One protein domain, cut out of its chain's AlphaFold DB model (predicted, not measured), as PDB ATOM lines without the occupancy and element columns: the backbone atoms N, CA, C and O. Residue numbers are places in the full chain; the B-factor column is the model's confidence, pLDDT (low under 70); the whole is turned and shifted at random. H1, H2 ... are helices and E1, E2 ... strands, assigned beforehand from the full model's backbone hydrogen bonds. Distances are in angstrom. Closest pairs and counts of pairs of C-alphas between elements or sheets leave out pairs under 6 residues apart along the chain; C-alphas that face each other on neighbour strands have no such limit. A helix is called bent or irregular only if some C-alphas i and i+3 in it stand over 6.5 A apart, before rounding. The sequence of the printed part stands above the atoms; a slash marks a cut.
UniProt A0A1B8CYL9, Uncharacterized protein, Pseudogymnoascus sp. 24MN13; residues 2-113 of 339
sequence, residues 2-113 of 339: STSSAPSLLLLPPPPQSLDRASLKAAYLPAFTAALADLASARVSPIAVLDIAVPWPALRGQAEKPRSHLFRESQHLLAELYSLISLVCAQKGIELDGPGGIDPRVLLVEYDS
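Overview. This is residues 2 to 113 of the 339 residues of an uncharacterized protein of Pseudogymnoascus sp. 24MN13 (UniProt A0A1B8CYL9). A small slab of three parallel strands has two long helices, H1 and H2, covering one face, the other face bare of helices; the two helices cross at a steep tilt and touch. The 112 printed residues hold, along the chain, E1 H1 E2 H2 E3, the sheet's order being E1, E2, E3. The class is mixed, and the whole is compact, with a radius of gyration of the C-alphas of 15.0 A and spans of 43 by 33 by 24 A.

Arrangement. Edge strand E1, residues 8 to 11, is parallel to E2, residues 48 to 55, at 18 degrees, with N 10 and O 51 at 2.8 A. E2 is parallel to edge strand E3, residues 102 to 109, at 20 degrees, with N 105 and O 50 at 2.8 A; both N and O pairs are within hydrogen-bond range. H1, residues 21 to 41, is on the sheet over E2, and H2, residues 67 to 92, is on the same face over E3, each at a height over the sheet of 9.4 A. Each runs along the strands, only just, at 29 degrees on the local plane to the strand under it. This makes two layers, helices on one face of a sheet. E1, H1, E2 and E2, H2, E3 are strand-helix-strand units, two parallel neighbour strands with a helix between, with right-handed crossovers. H2 touches H1 with residues 80 to 92 alone, the same way at a steep tilt of 52 degrees; the closest C-alphas, of Thr 33 and Val 88, are 6.0 A apart. O i to N i+4 pairs are within range in 15 of 17 in H1 and 19 of 22 in H2.

Along the chain. E1 begins at C-alpha 8 (83.796, 116.602, 100.764) and is 10.2 A long. H1 is 27.5 A long and irregular, C-alphas 27 and 30 being 7.4 A apart, with a kink of 51 degrees near residue 28. E2 is 22.7 A long. H2 is 36.2 A long and irregular, C-alphas 69 and 72 being 7.2 A apart, with a kink of 37 degrees near residue 74. E3 is 21.3 A long and ends at C-alpha 109 (89.752, 118.026, 85.307).

Size, cuts and confidence. The C-alphas farthest apart, of Arg 43 and Glu 64, are 44.7 A apart. The printed part has no cut; the link E2 to H2, 11 residues, is long, the others short. The model's pLDDT is under 70 at residues 2 to 5, 43 to 44 and 113.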
ATOM      1  N   SER A   2      83.390 131.055 113.042       37.22
ATOM      2  CA  SER A   2      82.653 130.132 112.172       37.22
ATOM      3  C   SER A   2      83.528 128.915 111.880       37.22
ATOM      4  O   SER A   2      84.526 129.039 111.173       37.22
ATOM      5  N   THR A   3      83.184 127.747 112.417       39.84
ATOM      6  CA  THR A   3      83.843 126.488 112.053       39.84
ATOM      7  C   THR A   3      83.375 126.073 110.661       39.84
ATOM      8  O   THR A   3      82.347 125.416 110.520       39.84
ATOM      9  N   SER A   4      84.099 126.494 109.621       53.75
ATOM     10  CA  SER A   4      83.865 125.982 108.268       53.75
ATOM     11  C   SER A   4      84.155 124.486 108.257       53.75
ATOM     12  O   SER A   4      85.282 124.083 108.545       53.75
ATOM     13  N   SER A   5      83.158 123.671 107.909       65.38
ATOM     14  CA  SER A   5      83.403 122.263 107.590       65.38
ATOM     15  C   SER A   5      84.369 122.176 106.407       65.38
ATOM     16  O   SER A   5      84.346 123.036 105.520       65.38
ATOM     17  N   ALA A   6      85.217 121.149 106.387       75.38
ATOM     18  CA  ALA A   6      86.023 120.850 105.208       75.38
ATOM     19  C   ALA A   6      85.104 120.398 104.053       75.38
ATOM     20  O   ALA A   6      84.078 119.756 104.320       75.38
ATOM     21  N   PRO A   7      85.433 120.721 102.789       84.44
ATOM     22  CA  PRO A   7      84.692 120.208 101.644       84.44
ATOM     23  C   PRO A   7      84.850 118.688 101.539       84.44
ATOM     24  O   PRO A   7      85.924 118.138 101.789       84.44
ATOM     25  N   SER A   8      83.770 118.012 101.156       91.81
ATOM     26  CA  SER A   8      83.796 116.602 100.764       91.81
ATOM     27  C   SER A   8      84.147 116.485  99.283       91.81
ATOM     28  O   SER A   8      83.790 117.361  98.499       91.81
ATOM     29  N   LEU A   9      84.819 115.401  98.888       93.25
ATOM     30  CA  LEU A   9      85.284 115.186  97.514       93.25
ATOM     31  C   LEU A   9      84.712 113.887  96.938       93.25
ATOM     32  O   LEU A   9      84.912 112.812  97.501       93.25
ATOM     33  N   LEU A  10      84.067 113.985  95.777       96.25
ATOM     34  CA  LEU A  10      83.643 112.854  94.957       96.25
ATOM     35  C   LEU A  10      84.478 112.807  93.674       96.25
ATOM     36  O   LEU A  10      84.437 113.728  92.858       96.25
ATOM     37  N   LEU A  11      85.213 111.713  93.479       96.00
ATOM     38  CA  LEU A  11      85.920 111.427  92.231       96.00
ATOM     39  C   LEU A  11      85.033 110.543  91.349       96.00
ATOM     40  O   LEU A  11      84.671 109.437  91.752       96.00
ATOM     41  N   LEU A  12      84.685 111.018  90.155       96.38
ATOM     42  CA  LEU A  12      83.952 110.234  89.161       96.38
ATOM     43  C   LEU A  12      84.910 109.597  88.138       96.38
ATOM     44  O   LEU A  12      85.992 110.132  87.893       96.38
ATOM     45  N   PRO A  13      84.538 108.472  87.498       94.81
ATOM     46  CA  PRO A  13      85.252 107.984  86.321       94.81
ATOM     47  C   PRO A  13      85.062 108.937  85.121       94.81
ATOM     48  O   PRO A  13      84.123 109.745  85.121       94.81
ATOM     49  N   PRO A  14      85.906 108.841  84.074       94.31
ATOM     50  CA  PRO A  14      85.698 109.569  82.823       94.31
ATOM     51  C   PRO A  14      84.294 109.326  82.237       94.31
ATOM     52  O   PRO A  14      83.776 108.214  82.385       94.31
ATOM     53  N   PRO A  15      83.679 110.316  81.563       94.56
ATOM     54  CA  PRO A  15      82.371 110.145  80.946       94.56
ATOM     55  C   PRO A  15      82.309 108.981  79.949       94.56
ATOM     56  O   PRO A  15      83.300 108.699  79.267       94.56
ATOM     57  N   PRO A  16      81.140 108.322  79.826       94.75
ATOM     58  CA  PRO A  16      80.881 107.367  78.756       94.75
ATOM     59  C   PRO A  16      81.058 108.010  77.373       94.75
ATOM     60  O   PRO A  16      80.930 109.223  77.212       94.75
ATOM     61  N   GLN A  17      81.318 107.179  76.356       90.38
ATOM     62  CA  GLN A  17      81.533 107.632  74.971       90.38
ATOM     63  C   GLN A  17      80.353 108.445  74.419       90.38
ATOM     64  O   GLN A  17      80.558 109.412  73.691       90.38
ATOM     65  N   SER A  18      79.123 108.061  74.778       93.81
ATOM     66  CA  SER A  18      77.928 108.862  74.527       93.81
ATOM     67  C   SER A  18      77.619 109.720  75.749       93.81
ATOM     68  O   SER A  18      77.442 109.202  76.850       93.81
ATOM     69  N   LEU A  19      77.500 111.030  75.542       95.25
ATOM     70  CA  LEU A  19      77.133 111.997  76.581       95.25
ATOM     71  C   LEU A  19      75.612 112.148  76.734       95.25
ATOM     72  O   LEU A  19      75.156 113.139  77.298       95.25
ATOM     73  N   ASP A  20      74.813 111.225  76.196       96.31
ATOM     74  CA  ASP A  20      73.361 111.269  76.340       96.31
ATOM     75  C   ASP A  20      72.915 111.039  77.798       96.31
ATOM     76  O   ASP A  20      73.611 110.431  78.618       96.31
ATOM     77  N   ARG A  21      71.702 111.505  78.109       96.69
ATOM     78  CA  ARG A  21      71.118 111.451  79.453       96.69
ATOM     79  C   ARG A  21      71.000 110.034  80.021       96.69
ATOM     80  O   ARG A  21      71.120 109.872  81.233       96.69
ATOM     81  N   ALA A  22      70.752 109.011  79.202       97.56
ATOM     82  CA  ALA A  22      70.648 107.634  79.684       97.56
ATOM     83  C   ALA A  22      72.034 107.075  80.038       97.56
ATOM     84  O   ALA A  22      72.201 106.538  81.135       97.56
ATOM     85  N   SER A  23      73.030 107.289  79.174       97.94
ATOM     86  CA  SER A  23      74.426 106.903  79.417       97.94
ATOM     87  C   SER A  23      75.010 107.588  80.658       97.94
ATOM     88  O   SER A  23      75.542 106.917  81.544       97.94
ATOM     89  N   LEU A  24      74.851 108.913  80.786       98.00
ATOM     90  CA  LEU A  24      75.331 109.668  81.951       98.00
ATOM     91  C   LEU A  24      74.598 109.277  83.243       98.00
ATOM     92  O   LEU A  24      75.229 109.135  84.293       98.00
ATOM     93  N   LYS A  25      73.280 109.038  83.180       97.94
ATOM     94  CA  LYS A  25      72.506 108.540  84.325       97.94
ATOM     95  C   LYS A  25      72.989 107.158  84.768       97.94
ATOM     96  O   LYS A  25      73.173 106.952  85.963       97.94
ATOM     97  N   ALA A  26      73.213 106.234  83.834       98.00
ATOM     98  CA  ALA A  26      73.716 104.897  84.145       98.00
ATOM     99  C   ALA A  26      75.115 104.940  84.784       98.00
ATOM    100  O   ALA A  26      75.358 104.235  85.762       98.00
ATOM    101  N   ALA A  27      76.004 105.804  84.283       97.88
ATOM    102  CA  ALA A  27      77.364 105.952  84.797       97.88
ATOM    103  C   ALA A  27      77.433 106.606  86.192       97.88
ATOM    104  O   ALA A  27      78.228 106.178  87.029       97.88
ATOM    105  N   TYR A  28      76.629 107.646  86.453       98.31
ATOM    106  CA  TYR A  28      76.864 108.549  87.591       98.31
ATOM    107  C   TYR A  28      75.759 108.603  88.651       98.31
ATOM    108  O   TYR A  28      76.049 108.952  89.797       98.31
ATOM    109  N   LEU A  29      74.515 108.218  88.337       98.06
ATOM    110  CA  LEU A  29      73.424 108.246  89.321       98.06
ATOM    111  C   LEU A  29      73.721 107.409  90.587       98.06
ATOM    112  O   LEU A  29      73.402 107.900  91.673       98.06
ATOM    113  N   PRO A  30      74.351 106.213  90.522       98.19
ATOM    114  CA  PRO A  30      74.682 105.450  91.728       98.19
ATOM    115  C   PRO A  30      75.670 106.189  92.642       98.19
ATOM    116  O   PRO A  30      75.443 106.273  93.847       98.19
ATOM    117  N   ALA A  31      76.721 106.782  92.063       98.06
ATOM    118  CA  ALA A  31      77.743 107.525  92.801       98.06
ATOM    119  C   ALA A  31      77.163 108.785  93.463       98.06
ATOM    120  O   ALA A  31      77.390 109.014  94.651       98.06
ATOM    121  N   PHE A  32      76.343 109.553  92.734       98.31
ATOM    122  CA  PHE A  32      75.622 110.694  93.302       98.31
ATOM    123  C   PHE A  32      74.653 110.275  94.408       98.31
ATOM    124  O   PHE A  32      74.623 110.910  95.458       98.31
ATOM    125  N   THR A  33      73.899 109.189  94.215       98.19
ATOM    126  CA  THR A  33      72.944 108.695  95.221       98.19
ATOM    127  C   THR A  33      73.636 108.305  96.521       98.19
ATOM    128  O   THR A  33      73.128 108.639  97.588       98.19
ATOM    129  N   ALA A  34      74.788 107.633  96.443       97.56
ATOM    130  CA  ALA A  34      75.572 107.268  97.617       97.56
ATOM    131  C   ALA A  34      76.155 108.508  98.315       97.56
ATOM    132  O   ALA A  34      75.874 108.730  99.491       97.56
ATOM    133  N   ALA A  35      76.904 109.346  97.590       96.31
ATOM    134  CA  ALA A  35      77.619 110.483  98.171       96.31
ATOM    135  C   ALA A  35      76.685 111.556  98.756       96.31
ATOM    136  O   ALA A  35      76.939 112.067  99.845       96.31
ATOM    137  N   LEU A  36      75.586 111.887  98.066       96.12
ATOM    138  CA  LEU A  36      74.633 112.896  98.543       96.12
ATOM    139  C   LEU A  36      73.844 112.394  99.761       96.12
ATOM    140  O   LEU A  36      73.608 113.167 100.685       96.12
ATOM    141  N   ALA A  37      73.464 111.110  99.799       95.00
ATOM    142  CA  ALA A  37      72.757 110.539 100.947       95.00
ATOM    143  C   ALA A  37      73.656 110.417 102.189       95.00
ATOM    144  O   ALA A  37      73.209 110.732 103.291       95.00
ATOM    145  N   ASP A  38      74.914 110.003 102.010       93.81
ATOM    146  CA  ASP A  38      75.908 109.920 103.086       93.81
ATOM    147  C   ASP A  38      76.167 111.307 103.697       93.81
ATOM    148  O   ASP A  38      75.975 111.512 104.898       93.81
ATOM    149  N   LEU A  39      76.451 112.305 102.850       92.88
ATOM    150  CA  LEU A  39      76.710 113.681 103.282       92.88
ATOM    151  C   LEU A  39      75.487 114.345 103.943       92.88
ATOM    152  O   LEU A  39      75.640 115.058 104.934       92.88
ATOM    153  N   ALA A  40      74.270 114.075 103.456       91.62
ATOM    154  CA  ALA A  40      73.038 114.531 104.104       91.62
ATOM    155  C   ALA A  40      72.823 113.873 105.483       91.62
ATOM    156  O   ALA A  40      72.351 114.525 106.418       91.62
ATOM    157  N   SER A  41      73.204 112.600 105.647       89.50
ATOM    158  CA  SER A  41      73.080 111.889 106.928       89.50
ATOM    159  C   SER A  41      73.992 112.456 108.026       89.50
ATOM    160  O   SER A  41      73.628 112.430 109.203       89.50
ATOM    161  N   ALA A  42      75.126 113.054 107.641       83.81
ATOM    162  CA  ALA A  42      76.119 113.633 108.547       83.81
ATOM    163  C   ALA A  42      75.671 114.929 109.268       83.81
ATOM    164  O   ALA A  42      76.427 115.455 110.084       83.81
ATOM    165  N   ARG A  43      74.451 115.435 109.003       64.75
ATOM    166  CA  ARG A  43      73.843 116.631 109.636       64.75
ATOM    167  C   ARG A  43      74.750 117.869 109.627       64.75
ATOM    168  O   ARG A  43      75.084 118.432 110.671       64.75
ATOM    169  N   VAL A  44      75.130 118.314 108.435       67.12
ATOM    170  CA  VAL A  44      76.047 119.447 108.273       67.12
ATOM    171  C   VAL A  44      75.325 120.790 108.442       67.12
ATOM    172  O   VAL A  44      74.279 121.037 107.848       67.12
ATOM    173  N   SER A  45      75.922 121.688 109.224       74.50
ATOM    174  CA  SER A  45      75.499 123.084 109.382       74.50
ATOM    175  C   SER A  45      76.732 123.992 109.274       74.50
ATOM    176  O   SER A  45      77.773 123.640 109.833       74.50
ATOM    177  N   PRO A  46      76.673 125.140 108.568       81.81
ATOM    178  CA  PRO A  46      75.488 125.737 107.947       81.81
ATOM    179  C   PRO A  46      75.132 125.182 106.556       81.81
ATOM    180  O   PRO A  46      73.991 125.345 106.146       81.81
ATOM    181  N   ILE A  47      76.067 124.560 105.830       89.50
ATOM    182  CA  ILE A  47      75.861 123.920 104.515       89.50
ATOM    183  C   ILE A  47      77.031 122.958 104.247       89.50
ATOM    184  O   ILE A  47      78.153 123.231 104.685       89.50
ATOM    185  N   ALA A  48      76.799 121.840 103.556       91.81
ATOM    186  CA  ALA A  48      77.852 120.890 103.186       91.81
ATOM    187  C   ALA A  48      78.409 121.183 101.789       91.81
ATOM    188  O   ALA A  48      77.662 121.129 100.822       91.81
ATOM    189  N   VAL A  49      79.711 121.427 101.637       91.69
ATOM    190  CA  VAL A  49      80.323 121.549 100.300       91.69
ATOM    191  C   VAL A  49      80.685 120.165  99.763       91.69
ATOM    192  O   VAL A  49      81.339 119.391 100.467       91.69
ATOM    193  N   LEU A  50      80.301 119.877  98.517       94.38
ATOM    194  CA  LEU A  50      80.677 118.665  97.787       94.38
ATOM    195  C   LEU A  50      81.352 119.033  96.460       94.38
ATOM    196  O   LEU A  50      80.683 119.359  95.479       94.38
ATOM    197  N   ASP A  51      82.677 118.942  96.419       93.75
ATOM    198  CA  ASP A  51      83.451 119.076  95.188       93.75
ATOM    199  C   ASP A  51      83.389 117.754  94.402       93.75
ATOM    200  O   ASP A  51      83.587 116.668  94.948       93.75
ATOM    201  N   ILE A  52      83.080 117.830  93.107       96.19
ATOM    202  CA  ILE A  52      82.846 116.676  92.229       96.19
ATOM    203  C   ILE A  52      83.822 116.768  91.059       96.19
ATOM    204  O   ILE A  52      83.600 117.531  90.115       96.19
ATOM    205  N   ALA A  53      84.905 115.995  91.112       94.38
ATOM    206  CA  ALA A  53      85.913 115.966  90.059       94.38
ATOM    207  C   ALA A  53      85.555 114.932  88.988       94.38
ATOM    208  O   ALA A  53      85.399 113.741  89.271       94.38
ATOM    209  N   VAL A  54      85.458 115.396  87.742       95.12
ATOM    210  CA  VAL A  54      85.132 114.586  86.568       95.12
ATOM    211  C   VAL A  54      86.305 114.648  85.588       95.12
ATOM    212  O   VAL A  54      86.554 115.708  85.005       95.12
ATOM    213  N   PRO A  55      87.044 113.542  85.392       92.81
ATOM    214  CA  PRO A  55      88.054 113.426  84.350       92.81
ATOM    215  C   PRO A  55      87.454 113.774  82.989       92.81
ATOM    216  O   PRO A  55      86.517 113.117  82.547       92.81
ATOM    217  N   TRP A  56      87.986 114.787  82.308       91.00
ATOM    218  CA  TRP A  56      87.492 115.227  81.004       91.00
ATOM    219  C   TRP A  56      88.575 115.024  79.932       91.00
ATOM    220  O   TRP A  56      89.408 115.911  79.722       91.00
ATOM    221  N   PRO A  57      88.601 113.855  79.248       86.25
ATOM    222  CA  PRO A  57      89.663 113.504  78.301       86.25
ATOM    223  C   PRO A  57      89.844 114.523  77.175       86.25
ATOM    224  O   PRO A  57      90.961 114.719  76.703       86.25
ATOM    225  N   ALA A  58      88.767 115.216  76.791       85.75
ATOM    226  CA  ALA A  58      88.782 116.238  75.754       85.75
ATOM    227  C   ALA A  58      89.669 117.454  76.085       85.75
ATOM    228  O   ALA A  58      90.018 118.189  75.167       85.75
ATOM    229  N   LEU A  59      90.080 117.664  77.347       83.06
ATOM    230  CA  LEU A  59      91.060 118.698  77.721       83.06
ATOM    231  C   LEU A  59      92.495 118.349  77.296       83.06
ATOM    232  O   LEU A  59      93.296 119.264  77.081       83.06
ATOM    233  N   ARG A  60      92.826 117.055  77.166       81.94
ATOM    234  CA  ARG A  60      94.206 116.593  76.968       81.94
ATOM    235  C   ARG A  60      94.788 117.139  75.668       81.94
ATOM    236  O   ARG A  60      94.203 116.996  74.597       81.94
ATOM    237  N   GLY A  61      95.965 117.761  75.755       75.19
ATOM    238  CA  GLY A  61      96.664 118.302  74.581       75.19
ATOM    239  C   GLY A  61      95.959 119.492  73.910       75.19
ATOM    240  O   GLY A  61      96.338 119.885  72.808       75.19
ATOM    241  N   GLN A  62      94.954 120.095  74.557       74.75
ATOM    242  CA  GLN A  62      94.279 121.307  74.074       74.75
ATOM    243  C   GLN A  62      94.877 122.602  74.646       74.75
ATOM    244  O   GLN A  62      94.309 123.672  74.440       74.75
ATOM    245  N   ALA A  63      96.011 122.540  75.357       71.38
ATOM    246  CA  ALA A  63      96.623 123.700  76.018       71.38
ATOM    247  C   ALA A  63      96.902 124.884  75.067       71.38
ATOM    248  O   ALA A  63      96.782 126.033  75.483       71.38
ATOM    249  N   GLU A  64      97.167 124.604  73.786       73.69
ATOM    250  CA  GLU A  64      97.413 125.606  72.735       73.69
ATOM    251  C   GLU A  64      96.217 125.830  71.782       73.69
ATOM    252  O   GLU A  64      96.242 126.746  70.963       73.69
ATOM    253  N   LYS A  65      95.142 125.030  71.874       82.50
ATOM    254  CA  LYS A  65      93.940 125.203  71.034       82.50
ATOM    255  C   LYS A  65      92.888 126.045  71.767       82.50
ATOM    256  O   LYS A  65      92.745 125.892  72.979       82.50
ATOM    257  N   PRO A  66      92.092 126.889  71.085       84.00
ATOM    258  CA  PRO A  66      91.059 127.679  71.751       84.00
ATOM    259  C   PRO A  66      90.028 126.791  72.419       84.00
ATOM    260  O   PRO A  66      89.377 125.992  71.746       84.00
ATOM    261  N   ARG A  67      89.812 126.961  73.721       86.31
ATOM    262  CA  ARG A  67      88.838 126.139  74.451       86.31
ATOM    263  C   ARG A  67      87.377 126.339  74.019       86.31
ATOM    264  O   ARG A  67      86.548 125.504  74.358       86.31
ATOM    265  N   SER A  68      87.073 127.350  73.202       86.19
ATOM    266  CA  SER A  68      85.743 127.577  72.612       86.19
ATOM    267  C   SER A  68      85.178 126.367  71.857       86.19
ATOM    268  O   SER A  68      83.970 126.147  71.912       86.19
ATOM    269  N   HIS A  69      86.017 125.528  71.230       87.00
ATOM    270  CA  HIS A  69      85.539 124.301  70.572       87.00
ATOM    271  C   HIS A  69      84.969 123.266  71.560       87.00
ATOM    272  O   HIS A  69      84.060 122.521  71.205       87.00
ATOM    273  N   LEU A  70      85.441 123.261  72.810       89.38
ATOM    274  CA  LEU A  70      84.967 122.365  73.871       89.38
ATOM    275  C   LEU A  70      83.677 122.857  74.538       89.38
ATOM    276  O   LEU A  70      83.097 122.119  75.337       89.38
ATOM    277  N   PHE A  71      83.232 124.093  74.268       90.69
ATOM    278  CA  PHE A  71      82.135 124.723  75.007       90.69
ATOM    279  C   PHE A  71      80.848 123.902  74.949       90.69
ATOM    280  O   PHE A  71      80.249 123.651  75.989       90.69
ATOM    281  N   ARG A  72      80.448 123.447  73.754       92.31
ATOM    282  CA  ARG A  72      79.179 122.733  73.539       92.31
ATOM    283  C   ARG A  72      79.105 121.438  74.349       92.31
ATOM    284  O   ARG A  72      78.131 121.217  75.059       92.31
ATOM    285  N   GLU A  73      80.139 120.605  74.266       93.12
ATOM    286  CA  GLU A  73      80.194 119.318  74.970       93.12
ATOM    287  C   GLU A  73      80.362 119.507  76.479       93.12
ATOM    288  O   GLU A  73      79.656 118.877  77.262       93.12
ATOM    289  N   SER A  74      81.234 120.433  76.894       92.75
ATOM    290  CA  SER A  74      81.474 120.719  78.316       92.75
ATOM    291  C   SER A  74      80.226 121.302  78.989       92.75
ATOM    292  O   SER A  74      79.896 120.920  80.108       92.75
ATOM    293  N   GLN A  75      79.501 122.195  78.308       95.12
ATOM    294  CA  GLN A  75      78.244 122.766  78.795       95.12
ATOM    295  C   GLN A  75      77.144 121.702  78.882       95.12
ATOM    296  O   GLN A  75      76.434 121.668  79.885       95.12
ATOM    297  N   HIS A  76      77.033 120.817  77.886       96.06
ATOM    298  CA  HIS A  76      76.076 119.709  77.896       96.06
ATOM    299  C   HIS A  76      76.348 118.729  79.046       96.06
ATOM    300  O   HIS A  76      75.442 118.409  79.813       96.06
ATOM    301  N   LEU A  77      77.609 118.318  79.224       96.56
ATOM    302  CA  LEU A  77      78.020 117.459  80.333       96.56
ATOM    303  C   LEU A  77      77.709 118.112  81.688       96.56
ATOM    304  O   LEU A  77      77.095 117.479  82.541       96.56
ATOM    305  N   LEU A  78      78.065 119.387  81.885       96.94
ATOM    306  CA  LEU A  78      77.733 120.114  83.116       96.94
ATOM    307  C   LEU A  78      76.212 120.199  83.345       96.94
ATOM    308  O   LEU A  78      75.772 120.045  84.484       96.94
ATOM    309  N   ALA A  79      75.408 120.403  82.295       97.69
ATOM    310  CA  ALA A  79      73.946 120.440  82.385       97.69
ATOM    311  C   ALA A  79      73.364 119.113  82.876       97.69
ATOM    312  O   ALA A  79      72.575 119.099  83.821       97.69
ATOM    313  N   GLU A  80      73.790 117.999  82.283       98.00
ATOM    314  CA  GLU A  80      73.331 116.670  82.679       98.00
ATOM    315  C   GLU A  80      73.819 116.288  84.084       98.00
ATOM    316  O   GLU A  80      73.026 115.792  84.882       98.00
ATOM    317  N   LEU A  81      75.068 116.600  84.455       98.12
ATOM    318  CA  LEU A  81      75.583 116.336  85.806       98.12
ATOM    319  C   LEU A  81      74.810 117.115  86.882       98.12
ATOM    320  O   LEU A  81      74.333 116.506  87.840       98.12
ATOM    321  N   TYR A  82      74.609 118.428  86.714       98.19
ATOM    322  CA  TYR A  82      73.784 119.203  87.650       98.19
ATOM    323  C   TYR A  82      72.317 118.736  87.646       98.19
ATOM    324  O   TYR A  82      71.709 118.658  88.709       98.19
ATOM    325  N   SER A  83      71.759 118.337  86.493       98.00
ATOM    326  CA  SER A  83      70.406 117.765  86.414       98.00
ATOM    327  C   SER A  83      70.272 116.451  87.194       98.00
ATOM    328  O   SER A  83      69.264 116.243  87.869       98.00
ATOM    329  N   LEU A  84      71.281 115.574  87.142       98.31
ATOM    330  CA  LEU A  84      71.315 114.325  87.908       98.31
ATOM    331  C   LEU A  84      71.468 114.577  89.412       98.31
ATOM    332  O   LEU A  84      70.802 113.910  90.201       98.31
ATOM    333  N   ILE A  85      72.278 115.561  89.814       98.19
ATOM    334  CA  ILE A  85      72.411 115.977  91.217       98.19
ATOM    335  C   ILE A  85      71.066 116.504  91.744       98.19
ATOM    336  O   ILE A  85      70.569 116.004  92.753       98.19
ATOM    337  N   SER A  86      70.417 117.428  91.025       97.69
ATOM    338  CA  SER A  86      69.083 117.931  91.384       97.69
ATOM    339  C   SER A  86      68.025 116.823  91.431       97.69
ATOM    340  O   SER A  86      67.185 116.830  92.328       97.69
ATOM    341  N   LEU A  87      68.081 115.845  90.519       97.88
ATOM    342  CA  LEU A  87      67.193 114.679  90.528       97.88
ATOM    343  C   LEU A  87      67.366 113.835  91.800       97.88
ATOM    344  O   LEU A  87      66.370 113.494  92.434       97.88
ATOM    345  N   VAL A  88      68.606 113.505  92.180       98.12
ATOM    346  CA  VAL A  88      68.889 112.722  93.396       98.12
ATOM    347  C   VAL A  88      68.445 113.480  94.643       98.12
ATOM    348  O   VAL A  88      67.767 112.905  95.493       98.12
ATOM    349  N   CYS A  89      68.777 114.767  94.744       96.88
ATOM    350  CA  CYS A  89      68.400 115.587  95.889       96.88
ATOM    351  C   CYS A  89      66.877 115.694  96.043       96.88
ATOM    352  O   CYS A  89      66.363 115.425  97.129       96.88
ATOM    353  N   ALA A  90      66.142 115.938  94.954       97.06
ATOM    354  CA  ALA A  90      64.679 115.941  94.967       97.06
ATOM    355  C   ALA A  90      64.087 114.576  95.372       97.06
ATOM    356  O   ALA A  90      63.162 114.521  96.179       97.06
ATOM    357  N   GLN A  91      64.641 113.462  94.875       97.38
ATOM    358  CA  GLN A  91      64.205 112.106  95.245       97.38
ATOM    359  C   GLN A  91      64.494 111.734  96.707       97.38
ATOM    360  O   GLN A  91      63.843 110.843  97.252       97.38
ATOM    361  N   LYS A  92      65.492 112.368  97.331       95.88
ATOM    362  CA  LYS A  92      65.934 112.087  98.705       95.88
ATOM    363  C   LYS A  92      65.474 113.129  99.729       95.88
ATOM    364  O   LYS A  92      65.729 112.928 100.912       95.88
ATOM    365  N   GLY A  93      64.809 114.205  99.305       95.31
ATOM    366  CA  GLY A  93      64.434 115.319 100.183       95.31
ATOM    367  C   GLY A  93      65.642 116.096 100.720       95.31
ATOM    368  O   GLY A  93      65.617 116.552 101.858       95.31
ATOM    369  N   ILE A  94      66.715 116.192  99.929       94.69
ATOM    370  CA  ILE A  94      67.950 116.901 100.288       94.69
ATOM    371  C   ILE A  94      67.878 118.320  99.725       94.69
ATOM    372  O   ILE A  94      67.727 118.494  98.515       94.69
ATOM    373  N   GLU A  95      68.040 119.319 100.590       93.88
ATOM    374  CA  GLU A  95      68.132 120.722 100.181       93.88
ATOM    375  C   GLU A  95      69.428 120.976  99.389       93.88
ATOM    376  O   GLU A  95      70.498 120.466  99.738       93.88
ATOM    377  N   LEU A  96      69.340 121.774  98.325       94.00
ATOM    378  CA  LEU A  96      70.482 122.178  97.502       94.00
ATOM    379  C   LEU A  96      70.720 123.676  97.611       94.00
ATOM    380  O   LEU A  96      69.778 124.458  97.624       94.00
ATOM    381  N   ASP A  97      71.994 124.066  97.628       91.12
ATOM    382  CA  ASP A  97      72.450 125.460  97.535       91.12
ATOM    383  C   ASP A  97      71.955 126.380  98.685       91.12
ATOM    384  O   ASP A  97      72.204 127.587  98.676       91.12
ATOM    385  N   GLY A  98      71.307 125.804  99.710       87.31
ATOM    386  CA  GLY A  98      70.679 126.488 100.842       87.31
ATOM    387  C   GLY A  98      71.105 125.961 102.228       87.31
ATOM    388  O   GLY A  98      71.786 124.937 102.334       87.31
ATOM    389  N   PRO A  99      70.738 126.664 103.320       86.25
ATOM    390  CA  PRO A  99      71.129 126.297 104.683       86.25
ATOM    391  C   PRO A  99      70.638 124.903 105.100       86.25
ATOM    392  O   PRO A  99      69.476 124.565 104.912       86.25
ATOM    393  N   GLY A 100      71.524 124.103 105.697       87.12
ATOM    394  CA  GLY A 100      71.281 122.696 106.041       87.12
ATOM    395  C   GLY A 100      71.336 121.730 104.849       87.12
ATOM    396  O   GLY A 100      71.194 120.525 105.043       87.12
ATOM    397  N   GLY A 101      71.546 122.245 103.633       92.00
ATOM    398  CA  GLY A 101      71.653 121.473 102.401       92.00
ATOM    399  C   GLY A 101      73.085 121.165 101.968       92.00
ATOM    400  O   GLY A 101      74.045 121.260 102.742       92.00
ATOM    401  N   ILE A 102      73.221 120.813 100.688       94.44
ATOM    402  CA  ILE A 102      74.495 120.539 100.017       94.44
ATOM    403  C   ILE A 102      74.758 121.606  98.938       94.44
ATOM    404  O   ILE A 102      73.879 121.933  98.145       94.44
ATOM    405  N   ASP A 103      75.988 122.116  98.887       94.06
ATOM    406  CA  ASP A 103      76.578 122.967  97.849       94.06
ATOM    407  C   ASP A 103      77.467 122.097  96.931       94.06
ATOM    408  O   ASP A 103      78.664 121.939  97.197       94.06
ATOM    409  N   PRO A 104      76.905 121.480  95.871       95.38
ATOM    410  CA  PRO A 104      77.666 120.699  94.905       95.38
ATOM    411  C   PRO A 104      78.417 121.602  93.922       95.38
ATOM    412  O   PRO A 104      77.862 122.583  93.409       95.38
ATOM    413  N   ARG A 105      79.658 121.234  93.596       94.88
ATOM    414  CA  ARG A 105      80.532 121.974  92.676       94.88
ATOM    415  C   ARG A 105      81.190 121.013  91.693       94.88
ATOM    416  O   ARG A 105      82.067 120.238  92.057       94.88
ATOM    417  N   VAL A 106      80.748 121.044  90.439       95.62
ATOM    418  CA  VAL A 106      81.268 120.154  89.388       95.62
ATOM    419  C   VAL A 106      82.507 120.758  88.724       95.62
ATOM    420  O   VAL A 106      82.490 121.912  88.289       95.62
ATOM    421  N   LEU A 107      83.560 119.947  88.620       91.62
ATOM    422  CA  LEU A 107      84.893 120.309  88.150       91.62
ATOM    423  C   LEU A 107      85.306 119.378  87.005       91.62
ATOM    424  O   LEU A 107      85.441 118.173  87.213       91.62
ATOM    425  N   LEU A 108      85.540 119.916  85.807       91.62
ATOM    426  CA  LEU A 108      86.114 119.134  84.706       91.62
ATOM    427  C   LEU A 108      87.642 119.217  84.782       91.62
ATOM    428  O   LEU A 108      88.209 120.293  84.590       91.62
ATOM    429  N   VAL A 109      88.299 118.093  85.076       87.81
ATOM    430  CA  VAL A 109      89.752 118.026  85.307       87.81
ATOM    431  C   VAL A 109      90.473 117.328  84.156       87.81
ATOM    432  O   VAL A 109      89.964 116.365  83.579       87.81
ATOM    433  N   GLU A 110      91.669 117.801  83.806       83.62
ATOM    434  CA  GLU A 110      92.534 117.082  82.867       83.62
ATOM    435  C   GLU A 110      93.027 115.784  83.523       83.62
ATOM    436  O   GLU A 110      93.372 115.766  84.704       83.62
ATOM    437  N   TYR A 111      93.026 114.689  82.763       77.44
ATOM    438  CA  TYR A 111      93.346 113.359  83.273       77.44
ATOM    439  C   TYR A 111      94.356 112.649  82.376       77.44
ATOM    440  O   TYR A 111      94.112 112.423  81.181       77.44
ATOM    441  N   ASP A 112      95.475 112.254  82.977       70.25
ATOM    442  CA  ASP A 112      96.480 111.407  82.352       70.25
ATOM    443  C   ASP A 112      96.312 109.947  82.788       70.25
ATOM    444  O   ASP A 112      96.636 109.546  83.902       70.25
ATOM    445  N   SER A 113      95.818 109.138  81.857       65.62
ATOM    446  CA  SER A 113      95.638 107.696  82.014       65.62
ATOM    447  C   SER A 113      96.953 106.914  81.948       65.62
ATOM    448  O   SER A 113      96.959 105.736  82.288       65.62
TER     449      SER A 113